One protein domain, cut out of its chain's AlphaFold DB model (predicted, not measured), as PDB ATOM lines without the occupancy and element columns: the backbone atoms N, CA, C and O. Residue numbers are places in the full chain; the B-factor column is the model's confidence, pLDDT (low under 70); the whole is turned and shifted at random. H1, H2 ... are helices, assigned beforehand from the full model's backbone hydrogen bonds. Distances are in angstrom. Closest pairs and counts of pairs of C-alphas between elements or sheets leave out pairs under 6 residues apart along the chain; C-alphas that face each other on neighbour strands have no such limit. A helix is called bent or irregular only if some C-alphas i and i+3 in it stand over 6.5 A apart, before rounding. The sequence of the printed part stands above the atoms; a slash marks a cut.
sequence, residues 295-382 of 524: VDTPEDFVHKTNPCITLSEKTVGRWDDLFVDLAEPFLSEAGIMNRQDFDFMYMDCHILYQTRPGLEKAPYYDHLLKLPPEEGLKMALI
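What this domain is: This is residues 295 to 382 of the 524 residues of the protein "Sulfotransfer_1 domain-containing protein" of Thalassiosira oceanica (UniProt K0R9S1). The longest helix, H4, makes one long side of the domain, with H3 set at a steep angle against its first residues and the helical hairpin of H5 and H6 toward its other end, H6 packing on H4 and crossing it steeply. Two short helical turns complete the picture: H2, near the middle of the domain, packs on H4, and H1 packs on H5. The printed part has 88 residues with six named helices, H1 to H6 in order along the chain, and no named strand; the class is all helix, with 50 residues in the named helices. The whole is only just compact, close to loose, with a radius of gyration of the C-alphas of 14.3 A, and the C-alphas span 40 by 27 by 20 A along their three main axes.

Where its parts are: H4 is residues 339 to 352, 20.3 A from first to last C-alpha, beginning at C-alpha 339 (156.271, 226.090, 188.028) and ending at C-alpha 352 (163.693, 210.277, 177.591). Before it, H3 is residues 323 to 333, 16.1 A long. H3 is irregular, but only just: C-alphas 326 and 329 are 6.7 A apart, and its line is a rough one. After H4, H5 is residues 364 to 370, 10.1 A long, and H6 is residues 373 to 382, 14.3 A long, ending at C-alpha 382 (165.779, 214.740, 187.591). The two short helices come first along the chain: H1, residues 301 to 304, begins at C-alpha 301 (166.411, 201.256, 193.590) and is 5.1 A long, and H2, residues 309 to 312, is 5.2 A long.

How they stand to each other: H4 is the hub and touches three helices, H2, H3 and H6. H4 touches H3 with residues 339 to 342 alone; the closest C-alphas, those of Glu 328 and Arg 339, are 6.1 A apart, and the two run opposite ways at a steep tilt of 49 degrees. H4 touches H2 with residues 342 to 346 alone, the closest C-alphas being those of Leu 311 and Tyr 346 at 5.9 A. H4 and H6 touch, with the C-alphas of Cys 349 and Met 379 closest at 6.1 A, and run opposite ways at a steep tilt of 47 degrees. H5 and H6 form a helical hairpin: they touch and run opposite ways at a shallow tilt of 15 degrees, the closest C-alphas being those of Leu 368 and Gly 376 at 4.7 A. The helix packing is mostly crossed, but only just, with one of three pairs at a shallow tilt. H1 touches H5, with the C-alphas of Val 302 and Tyr 365 closest at 5.3 A. H2 and H3 only just touch, with 3 pairs of C-alphas within 8 A; the closest, those of Leu 311 and Val 324, are 6.7 A apart. H2 and H6 are close but not clearly touching, the closest C-alphas being those of Thr 310 and Ile 382 at 6.9 A. H3 is apart from both H5 and H6, and H4 and H5 are only just apart, their closest C-alphas 8.3 A from each other. In H4, H5 and H6 every O i to N i+4 pair is within hydrogen-bond range; in H3 5 of 7 are, and H1 and H2 are too short for such a pair.

The domain as a whole: The two C-alphas farthest apart, those of Glu 333 and Gly 358, are 41.8 A from each other. The printed part has no cut. The link from H4 to H5, with 11 residues, is long; the link from H2 to H3, with 10 residues, is short, and the other three are tight. The mean pLDDT of the printed part is 95.1, and no printed residue is under 70.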
ATOM      1  N   VAL A 295     178.670 199.930 185.994       87.88
ATOM      2  CA  VAL A 295     178.420 198.490 185.879       87.88
ATOM      3  C   VAL A 295     178.439 197.912 187.290       87.88
ATOM      4  O   VAL A 295     179.404 198.146 188.016       87.88
ATOM      5  N   ASP A 296     177.370 197.207 187.653       85.44
ATOM      6  CA  ASP A 296     177.079 196.770 189.021       85.44
ATOM      7  C   ASP A 296     176.912 197.963 189.971       85.44
ATOM      8  O   ASP A 296     177.630 198.123 190.960       85.44
ATOM      9  N   THR A 297     175.966 198.846 189.631       85.50
ATOM     10  CA  THR A 297     175.577 199.947 190.512       85.50
ATOM     11  C   THR A 297     175.192 199.403 191.895       85.50
ATOM     12  O   THR A 297     174.454 198.424 191.983       85.50
ATOM     13  N   PRO A 298     175.678 200.014 192.986       84.12
ATOM     14  CA  PRO A 298     175.441 199.510 194.339       84.12
ATOM     15  C   PRO A 298     174.019 199.782 194.856       84.12
ATOM     16  O   PRO A 298     173.759 199.581 196.030       84.12
ATOM     17  N   GLU A 299     173.123 200.321 194.029       90.25
ATOM     18  CA  GLU A 299     171.855 200.891 194.477       90.25
ATOM     19  C   GLU A 299     170.679 200.223 193.760       90.25
ATOM     20  O   GLU A 299     170.280 200.633 192.669       90.25
ATOM     21  N   ASP A 300     170.074 199.222 194.396       92.69
ATOM     22  CA  ASP A 300     168.984 198.419 193.826       92.69
ATOM     23  C   ASP A 300     167.791 199.247 193.329       92.69
ATOM     24  O   ASP A 300     167.099 198.870 192.374       92.69
ATOM     25  N   PHE A 301     167.541 200.405 193.948       92.75
ATOM     26  CA  PHE A 301     166.411 201.256 193.590       92.75
ATOM     27  C   PHE A 301     166.478 201.736 192.132       92.75
ATOM     28  O   PHE A 301     165.427 201.941 191.519       92.75
ATOM     29  N   VAL A 302     167.668 201.866 191.531       93.62
ATOM     30  CA  VAL A 302     167.798 202.315 190.131       93.62
ATOM     31  C   VAL A 302     167.278 201.286 189.124       93.62
ATOM     32  O   VAL A 302     166.994 201.623 187.974       93.62
ATOM     33  N   HIS A 303     167.080 200.039 189.552       95.38
ATOM     34  CA  HIS A 303     166.460 198.993 188.742       95.38
ATOM     35  C   HIS A 303     164.933 198.961 188.873       95.38
ATOM     36  O   HIS A 303     164.261 198.366 188.032       95.38
ATOM     37  N   LYS A 304     164.379 199.596 189.912       94.25
ATOM     38  CA  LYS A 304     162.957 199.499 190.275       94.25
ATOM     39  C   LYS A 304     162.198 200.826 190.115       94.25
ATOM     40  O   LYS A 304     160.972 200.823 190.049       94.25
ATOM     41  N   THR A 305     162.906 201.953 190.049       92.81
ATOM     42  CA  THR A 305     162.313 203.298 190.138       92.81
ATOM     43  C   THR A 305     162.057 203.920 188.764       92.81
ATOM     44  O   THR A 305     162.844 203.751 187.831       92.81
ATOM     45  N   ASN A 306     160.969 204.688 188.654       95.06
ATOM     46  CA  ASN A 306     160.738 205.617 187.550       95.06
ATOM     47  C   ASN A 306     161.261 207.010 187.956       95.06
ATOM     48  O   ASN A 306     160.702 207.610 188.877       95.06
ATOM     49  N   PRO A 307     162.290 207.552 187.279       94.75
ATOM     50  CA  PRO A 307     162.918 208.809 187.681       94.75
ATOM     51  C   PRO A 307     161.982 210.016 187.513       94.75
ATOM     52  O   PRO A 307     162.164 211.029 188.181       94.75
ATOM     53  N   CYS A 308     160.941 209.919 186.677       95.56
ATOM     54  CA  CYS A 308     160.005 211.019 186.416       95.56
ATOM     55  C   CYS A 308     158.988 211.237 187.548       95.56
ATOM     56  O   CYS A 308     158.381 212.310 187.641       95.56
ATOM     57  N   ILE A 309     158.832 210.255 188.445       93.50
ATOM     58  CA  ILE A 309     157.978 210.356 189.641       93.50
ATOM     59  C   ILE A 309     158.494 211.467 190.568       93.50
ATOM     60  O   ILE A 309     157.692 212.163 191.188       93.50
ATOM     61  N   THR A 310     159.809 211.716 190.598       89.56
ATOM     62  CA  THR A 310     160.432 212.720 191.475       89.56
ATOM     63  C   THR A 310     159.841 214.126 191.330       89.56
ATOM     64  O   THR A 310     159.771 214.858 192.315       89.56
ATOM     65  N   LEU A 311     159.395 214.507 190.131       90.56
ATOM     66  CA  LEU A 311     158.860 215.847 189.855       90.56
ATOM     67  C   LEU A 311     157.328 215.913 189.809       90.56
ATOM     68  O   LEU A 311     156.773 217.004 189.824       90.56
ATOM     69  N   SER A 312     156.638 214.776 189.743       90.81
ATOM     70  CA  SER A 312     155.180 214.736 189.544       90.81
ATOM     71  C   SER A 312     154.416 214.154 190.723       90.81
ATOM     72  O   SER A 312     153.318 214.603 191.034       90.81
ATOM     73  N   GLU A 313     155.002 213.160 191.374       93.50
ATOM     74  CA  GLU A 313     154.324 212.306 192.345       93.50
ATOM     75  C   GLU A 313     155.082 212.234 193.674       93.50
ATOM     76  O   GLU A 313     154.553 211.714 194.654       93.50
ATOM     77  N   LYS A 314     156.314 212.755 193.745       92.75
ATOM     78  CA  LYS A 314     157.076 212.761 194.992       92.75
ATOM     79  C   LYS A 314     156.377 213.610 196.037       92.75
ATOM     80  O   LYS A 314     156.246 214.829 195.901       92.75
ATOM     81  N   THR A 315     155.992 212.941 197.108       93.31
ATOM     82  CA  THR A 315     155.403 213.562 198.276       93.31
ATOM     83  C   THR A 315     156.452 213.906 199.325       93.31
ATOM     84  O   THR A 315     157.505 213.269 199.406       93.31
ATOM     85  N   VAL A 316     156.129 214.890 200.154       89.88
ATOM     86  CA  VAL A 316     156.925 215.327 201.305       89.88
ATOM     87  C   VAL A 316     156.444 214.581 202.552       89.88
ATOM     88  O   VAL A 316     155.244 214.491 202.841       89.88
ATOM     89  N   GLY A 317     157.377 213.982 203.286       87.38
ATOM     90  CA  GLY A 317     157.062 213.113 204.416       87.38
ATOM     91  C   GLY A 317     156.242 211.853 204.080       87.38
ATOM     92  O   GLY A 317     156.490 211.143 203.099       87.38
ATOM     93  N   ARG A 318     155.269 211.540 204.952       84.81
ATOM     94  CA  ARG A 318     154.311 210.417 204.823       84.81
ATOM     95  C   ARG A 318     152.927 210.843 204.303       84.81
ATOM     96  O   ARG A 318     151.978 210.069 204.404       84.81
ATOM     97  N   TRP A 319     152.786 212.080 203.835       83.62
ATOM     98  CA  TRP A 319     151.497 212.687 203.480       83.62
ATOM     99  C   TRP A 319     151.401 212.940 201.979       83.62
ATOM    100  O   TRP A 319     152.417 212.938 201.309       83.62
ATOM    101  N   ASP A 320     150.204 213.237 201.472       88.69
ATOM    102  CA  ASP A 320     149.958 213.455 200.035       88.69
ATOM    103  C   ASP A 320     150.325 214.872 199.537       88.69
ATOM    104  O   ASP A 320     149.876 215.296 198.473       88.69
ATOM    105  N   ASP A 321     151.098 215.646 200.308       92.94
ATOM    106  CA  ASP A 321     151.567 216.963 199.866       92.94
ATOM    107  C   ASP A 321     152.699 216.773 198.842       92.94
ATOM    108  O   ASP A 321     153.732 216.179 199.160       92.94
ATOM    109  N   LEU A 322     152.520 217.277 197.619       95.38
ATOM    110  CA  LEU A 322     153.531 217.173 196.567       95.38
ATOM    111  C   LEU A 322     154.714 218.102 196.849       95.38
ATOM    112  O   LEU A 322     154.537 219.271 197.195       95.38
ATOM    113  N   PHE A 323     155.928 217.602 196.623       95.56
ATOM    114  CA  PHE A 323     157.157 218.376 196.797       95.56
ATOM    115  C   PHE A 323     157.154 219.666 195.980       95.56
ATOM    116  O   PHE A 323     157.477 220.726 196.510       95.56
ATOM    117  N   VAL A 324     156.758 219.591 194.709       95.81
ATOM    118  CA  VAL A 324     156.756 220.764 193.827       95.81
ATOM    119  C   VAL A 324     155.805 221.840 194.343       95.81
ATOM    120  O   VAL A 324     156.153 223.012 194.304       95.81
ATOM    121  N   ASP A 325     154.653 221.463 194.896       96.19
ATOM    122  CA  ASP A 325     153.674 222.427 195.412       96.19
ATOM    123  C   ASP A 325     154.181 223.164 196.664       96.19
ATOM    124  O   ASP A 325     153.743 224.277 196.946       96.19
ATOM    125  N   LEU A 326     155.114 222.559 197.405       95.69
ATOM    126  CA  LEU A 326     155.740 223.159 198.583       95.69
ATOM    127  C   LEU A 326     157.032 223.921 198.256       95.69
ATOM    128  O   LEU A 326     157.320 224.936 198.885       95.69
ATOM    129  N   ALA A 327     157.827 223.443 197.298       95.81
ATOM    130  CA  ALA A 327     159.110 224.045 196.938       95.81
ATOM    131  C   ALA A 327     158.977 225.195 195.927       95.81
ATOM    132  O   ALA A 327     159.739 226.160 195.995       95.81
ATOM    133  N   GLU A 328     158.028 225.107 194.989       96.06
ATOM    134  CA  GLU A 328     157.890 226.077 193.898       96.06
ATOM    135  C   GLU A 328     157.654 227.509 194.381       96.06
ATOM    136  O   GLU A 328     158.407 228.371 193.928       96.06
ATOM    137  N   PRO A 329     156.732 227.796 195.324       96.12
ATOM    138  CA  PRO A 329     156.473 229.177 195.725       96.12
ATOM    139  C   PRO A 329     157.730 229.870 196.261       96.12
ATOM    140  O   PRO A 329     158.020 231.009 195.900       96.12
ATOM    141  N   PHE A 330     158.520 229.147 197.059       95.62
ATOM    142  CA  PHE A 330     159.752 229.660 197.651       95.62
ATOM    143  C   PHE A 330     160.846 229.900 196.603       95.62
ATOM    144  O   PHE A 330     161.479 230.957 196.570       95.62
ATOM    145  N   LEU A 331     161.077 228.924 195.720       97.19
ATOM    146  CA  LEU A 331     162.096 229.042 194.675       97.19
ATOM    147  C   LEU A 331     161.727 230.100 193.628       97.19
ATOM    148  O   LEU A 331     162.620 230.745 193.071       97.19
ATOM    149  N   SER A 332     160.430 230.292 193.393       97.94
ATOM    150  CA  SER A 332     159.876 231.302 192.495       97.94
ATOM    151  C   SER A 332     160.072 232.703 193.070       97.94
ATOM    152  O   SER A 332     160.621 233.571 192.389       97.94
ATOM    153  N   GLU A 333     159.759 232.905 194.355       97.31
ATOM    154  CA  GLU A 333     160.024 234.162 195.072       97.31
ATOM    155  C   GLU A 333     161.519 234.518 195.080       97.31
ATOM    156  O   GLU A 333     161.896 235.668 194.847       97.31
ATOM    157  N   ALA A 334     162.390 233.522 195.263       97.12
ATOM    158  CA  ALA A 334     163.840 233.690 195.184       97.12
ATOM    159  C   ALA A 334     164.364 233.920 193.751       97.12
ATOM    160  O   ALA A 334     165.567 234.107 193.552       97.12
ATOM    161  N   GLY A 335     163.491 233.886 192.739       97.94
ATOM    162  CA  GLY A 335     163.843 234.058 191.334       97.94
ATOM    163  C   GLY A 335     164.680 232.916 190.760       97.94
ATOM    164  O   GLY A 335     165.270 233.089 189.692       97.94
ATOM    165  N   ILE A 336     164.746 231.764 191.436       98.25
ATOM    166  CA  ILE A 336     165.523 230.589 191.025       98.25
ATOM    167  C   ILE A 336     164.787 229.857 189.909       98.25
ATOM    168  O   ILE A 336     165.298 229.757 188.794       98.25
ATOM    169  N   MET A 337     163.573 229.397 190.192       97.69
ATOM    170  CA  MET A 337     162.759 228.648 189.241       97.69
ATOM    171  C   MET A 337     161.277 228.782 189.565       97.69
ATOM    172  O   MET A 337     160.917 228.953 190.724       97.69
ATOM    173  N   ASN A 338     160.432 228.683 188.550       97.69
ATOM    174  CA  ASN A 338     158.978 228.741 188.675       97.69
ATOM    175  C   ASN A 338     158.338 227.392 188.309       97.69
ATOM    176  O   ASN A 338     159.020 226.436 187.930       97.69
ATOM    177  N   ARG A 339     157.004 227.312 188.388       97.06
ATOM    178  CA  ARG A 339     156.271 226.090 188.028       97.06
ATOM    179  C   ARG A 339     156.554 225.574 186.614       97.06
ATOM    180  O   ARG A 339     156.650 224.365 186.423       97.06
ATOM    181  N   GLN A 340     156.714 226.465 185.642       98.06
ATOM    182  CA  GLN A 340     156.970 226.085 184.255       98.06
ATOM    183  C   GLN A 340     158.317 225.367 184.104       98.06
ATOM    184  O   GLN A 340     158.415 224.423 183.324       98.06
ATOM    185  N   ASP A 341     159.332 225.756 184.880       97.88
ATOM    186  CA  ASP A 341     160.629 225.070 184.890       97.88
ATOM    187  C   ASP A 341     160.483 223.615 185.376       97.88
ATOM    188  O   ASP A 341     161.031 222.700 184.761       97.88
ATOM    189  N   PHE A 342     159.689 223.377 186.429       97.50
ATOM    190  CA  PHE A 342     159.368 222.018 186.892       97.50
ATOM    191  C   PHE A 342     158.631 221.207 185.824       97.50
ATOM    192  O   PHE A 342     158.991 220.055 185.570       97.50
ATOM    193  N   ASP A 343     157.629 221.809 185.181       97.31
ATOM    194  CA  ASP A 343     156.851 221.153 184.132       97.31
ATOM    195  C   ASP A 343     157.748 220.782 182.937       97.31
ATOM    196  O   ASP A 343     157.644 219.676 182.406       97.31
ATOM    197  N   PHE A 344     158.686 221.648 182.540       98.19
ATOM    198  CA  PHE A 344     159.644 221.347 181.473       98.19
ATOM    199  C   PHE A 344     160.602 220.213 181.835       98.19
ATOM    200  O   PHE A 344     160.803 219.321 181.015       98.19
ATOM    201  N   MET A 345     161.140 220.187 183.056       97.94
ATOM    202  CA  MET A 345     161.982 219.071 183.506       97.94
ATOM    203  C   MET A 345     161.211 217.747 183.534       97.94
ATOM    204  O   MET A 345     161.735 216.705 183.138       97.94
ATOM    205  N   TYR A 346     159.953 217.782 183.976       97.19
ATOM    206  CA  TYR A 346     159.068 216.622 183.963       97.19
ATOM    207  C   TYR A 346     158.803 216.124 182.534       97.19
ATOM    208  O   TYR A 346     158.914 214.926 182.264       97.19
ATOM    209  N   MET A 347     158.523 217.038 181.600       97.56
ATOM    210  CA  MET A 347     158.330 216.705 180.187       97.56
ATOM    211  C   MET A 347     159.599 216.125 179.550       97.56
ATOM    212  O   MET A 347     159.508 215.102 178.872       97.56
ATOM    213  N   ASP A 348     160.775 216.709 179.809       97.19
ATOM    214  CA  ASP A 348     162.064 216.175 179.344       97.19
ATOM    215  C   ASP A 348     162.281 214.746 179.865       97.19
ATOM    216  O   ASP A 348     162.669 213.861 179.103       97.19
ATOM    217  N   CYS A 349     161.946 214.476 181.132       97.38
ATOM    218  CA  CYS A 349     162.016 213.124 181.685       97.38
ATOM    219  C   CYS A 349     161.140 212.136 180.905       97.38
ATOM    220  O   CYS A 349     161.608 211.071 180.503       97.38
ATOM    221  N   HIS A 350     159.885 212.505 180.647       96.38
ATOM    222  CA  HIS A 350     158.944 211.665 179.908       96.38
ATOM    223  C   HIS A 350     159.342 211.444 178.450       96.38
ATOM    224  O   HIS A 350     159.033 210.395 177.895       96.38
ATOM    225  N   ILE A 351     160.028 212.403 177.829       96.75
ATOM    226  CA  ILE A 351     160.560 212.251 176.472       96.75
ATOM    227  C   ILE A 351     161.733 211.268 176.445       96.75
ATOM    228  O   ILE A 351     161.927 210.619 175.421       96.75
ATOM    229  N   LEU A 352     162.504 211.137 177.527       96.50
ATOM    230  CA  LEU A 352     163.693 210.277 177.591       96.50
ATOM    231  C   LEU A 352     163.402 208.868 178.133       96.50
ATOM    232  O   LEU A 352     164.009 207.888 177.684       96.50
ATOM    233  N   TYR A 353     162.489 208.753 179.096       97.69
ATOM    234  CA  TYR A 353     162.200 207.510 179.804       97.69
ATOM    235  C   TYR A 353     161.151 206.663 179.071       97.69
ATOM    236  O   TYR A 353     160.044 207.113 178.802       97.69
ATOM    237  N   GLN A 354     161.502 205.413 178.759       96.12
ATOM    238  CA  GLN A 354     160.651 204.407 178.105       96.12
ATOM    239  C   GLN A 354     160.020 204.791 176.750       96.12
ATOM    240  O   GLN A 354     159.061 204.167 176.299       96.12
ATOM    241  N   THR A 355     160.589 205.765 176.045       95.19
ATOM    242  CA  THR A 355     160.141 206.210 174.708       95.19
ATOM    243  C   THR A 355     161.098 205.829 173.578       95.19
ATOM    244  O   THR A 355     160.721 205.860 172.405       95.19
ATOM    245  N   ARG A 356     162.359 205.513 173.901       93.75
ATOM    246  CA  ARG A 356     163.405 205.221 172.913       93.75
ATOM    247  C   ARG A 356     163.302 203.777 172.405       93.75
ATOM    248  O   ARG A 356     163.085 202.881 173.224       93.75
ATOM    249  N   PRO A 357     163.549 203.531 171.100       96.06
ATOM    250  CA  PRO A 357     163.602 202.182 170.546       96.06
ATOM    251  C   PRO A 357     164.551 201.261 171.323       96.06
ATOM    252  O   PRO A 357     165.741 201.554 171.441       96.06
ATOM    253  N   GLY A 358     164.033 200.148 171.844       96.94
ATOM    254  CA  GLY A 358     164.792 199.178 172.644       96.94
ATOM    255  C   GLY A 358     164.908 199.505 174.139       96.94
ATOM    256  O   GLY A 358     165.542 198.740 174.870       96.94
ATOM    257  N   LEU A 359     164.308 200.606 174.603       97.44
ATOM    258  CA  LEU A 359     164.248 201.008 176.013       97.44
ATOM    259  C   LEU A 359     162.814 201.143 176.547       97.44
ATOM    260  O   LEU A 359     162.617 201.552 177.683       97.44
ATOM    261  N   GLU A 360     161.795 200.762 175.781       97.12
ATOM    262  CA  GLU A 360     160.377 200.999 176.100       97.12
ATOM    263  C   GLU A 360     159.901 200.303 177.383       97.12
ATOM    264  O   GLU A 360     158.866 200.644 177.947       97.12
ATOM    265  N   LYS A 361     160.643 199.291 177.838       97.19
ATOM    266  CA  LYS A 361     160.394 198.551 179.086       97.19
ATOM    267  C   LYS A 361     161.633 198.485 179.971       97.19
ATOM    268  O   LYS A 361     161.682 197.684 180.902       97.19
ATOM    269  N   ALA A 362     162.664 199.249 179.623       96.94
ATOM    270  CA  ALA A 362     163.924 199.214 180.330       96.94
ATOM    271  C   ALA A 362     163.779 199.896 181.703       96.94
ATOM    272  O   ALA A 362     163.033 200.876 181.834       96.94
ATOM    273  N   PRO A 363     164.466 199.387 182.740       96.38
ATOM    274  CA  PRO A 363     164.553 200.081 184.014       96.38
ATOM    275  C   PRO A 363     165.388 201.360 183.876       96.38
ATOM    276  O   PRO A 363     166.136 201.539 182.913       96.38
ATOM    277  N   TYR A 364     165.301 202.242 184.869       96.62
ATOM    278  CA  TYR A 364     166.065 203.490 184.907       96.62
ATOM    279  C   TYR A 364     167.578 203.276 184.727       96.62
ATOM    280  O   TYR A 364     168.200 203.960 183.918       96.62
ATOM    281  N   TYR A 365     168.150 202.265 185.380       97.25
ATOM    282  CA  TYR A 365     169.546 201.869 185.195       97.25
ATOM    283  C   TYR A 365     169.946 201.650 183.726       97.25
ATOM    284  O   TYR A 365     170.949 202.181 183.250       97.25
ATOM    285  N   ASP A 366     169.136 200.904 182.975       97.12
ATOM    286  CA  ASP A 366     169.408 200.606 181.569       97.12
ATOM    287  C   ASP A 366     169.393 201.875 180.712       97.12
ATOM    288  O   ASP A 366     170.183 201.991 179.773       97.12
ATOM    289  N   HIS A 367     168.528 202.839 181.044       97.56
ATOM    290  CA  HIS A 367     168.541 204.153 180.409       97.56
ATOM    291  C   HIS A 367     169.855 204.894 180.675       97.56
ATOM    292  O   HIS A 367     170.442 205.422 179.734       97.56
ATOM    293  N   LEU A 368     170.363 204.882 181.913       97.00
ATOM    294  CA  LEU A 368     171.647 205.515 182.248       97.00
ATOM    295  C   LEU A 368     172.831 204.916 181.475       97.00
ATOM    296  O   LEU A 368     173.785 205.630 181.169       97.00
ATOM    297  N   LEU A 369     172.780 203.617 181.165       96.25
ATOM    298  CA  LEU A 369     173.824 202.929 180.405       96.25
ATOM    299  C   LEU A 369     173.734 203.151 178.891       96.25
ATOM    300  O   LEU A 369     174.766 203.219 178.224       96.25
ATOM    301  N   LYS A 370     172.515 203.179 178.342       97.12
ATOM    302  CA  LYS A 370     172.275 203.075 176.892       97.12
ATOM    303  C   LYS A 370     171.973 204.414 176.217       97.12
ATOM    304  O   LYS A 370     172.136 204.509 175.000       97.12
ATOM    305  N   LEU A 371     171.523 205.430 176.955       97.38
ATOM    306  CA  LEU A 371     171.307 206.767 176.397       97.38
ATOM    307  C   LEU A 371     172.636 207.477 176.092       97.38
ATOM    308  O   LEU A 371     173.658 207.178 176.719       97.38
ATOM    309  N   PRO A 372     172.636 208.462 175.172       97.56
ATOM    310  CA  PRO A 372     173.734 209.413 175.066       97.56
ATOM    311  C   PRO A 372     174.060 210.011 176.446       97.56
ATOM    312  O   PRO A 372     173.131 210.304 177.205       97.56
ATOM    313  N   PRO A 373     175.344 210.224 176.797       97.44
ATOM    314  CA  PRO A 373     175.716 210.631 178.151       97.44
ATOM    315  C   PRO A 373     175.024 211.895 178.662       97.44
ATOM    316  O   PRO A 373     174.747 211.997 179.852       97.44
ATOM    317  N   GLU A 374     174.734 212.837 177.771       98.12
ATOM    318  CA  GLU A 374     174.073 214.105 178.085       98.12
ATOM    319  C   GLU A 374     172.596 213.877 178.449       98.12
ATOM    320  O   GLU A 374     172.091 214.448 179.411       98.12
ATOM    321  N   GLU A 375     171.914 212.968 177.747       98.00
ATOM    322  CA  GLU A 375     170.529 212.580 178.039       98.00
ATOM    323  C   GLU A 375     170.428 211.738 179.317       98.00
ATOM    324  O   GLU A 375     169.558 211.978 180.157       98.00
ATOM    325  N   GLY A 376     171.349 210.788 179.512       97.69
ATOM    326  CA  GLY A 376     171.437 210.014 180.755       97.69
ATOM    327  C   GLY A 376     171.702 210.906 181.973       97.69
ATOM    328  O   GLY A 376     171.116 210.704 183.038       97.69
ATOM    329  N   LEU A 377     172.523 211.944 181.804       98.19
ATOM    330  CA  LEU A 377     172.800 212.943 182.831       98.19
ATOM    331  C   LEU A 377     171.557 213.760 183.212       98.19
ATOM    332  O   LEU A 377     171.325 213.960 184.403       98.19
ATOM    333  N   LYS A 378     170.729 214.179 182.245       98.12
ATOM    334  CA  LYS A 378     169.441 214.842 182.528       98.12
ATOM    335  C   LYS A 378     168.533 213.969 183.388       98.12
ATOM    336  O   LYS A 378     168.000 214.433 184.392       98.12
ATOM    337  N   MET A 379     168.394 212.690 183.033       96.56
ATOM    338  CA  MET A 379     167.586 211.754 183.820       96.56
ATOM    339  C   MET A 379     168.127 211.579 185.243       96.56
ATOM    340  O   MET A 379     167.357 211.600 186.201       96.56
ATOM    341  N   ALA A 380     169.449 211.462 185.391       96.56
ATOM    342  CA  ALA A 380     170.084 211.378 186.701       96.56
ATOM    343  C   ALA A 380     169.924 212.648 187.539       96.56
ATOM    344  O   ALA A 380     169.805 212.575 188.762       96.56
ATOM    345  N   LEU A 381     169.913 213.813 186.899       97.44
ATOM    346  CA  LEU A 381     169.629 215.078 187.556       97.44
ATOM    347  C   LEU A 381     168.181 215.135 188.057       97.44
ATOM    348  O   LEU A 381     167.969 215.490 189.213       97.44
ATOM    349  N   ILE A 382     167.206 214.751 187.227       96.94
ATOM    350  CA  ILE A 382     165.779 214.740 187.591       96.94
ATOM    351  C   ILE A 382     165.535 213.894 188.849       96.94
ATOM    352  O   ILE A 382     164.874 214.365 189.774       96.94
TER     353      ILE A 382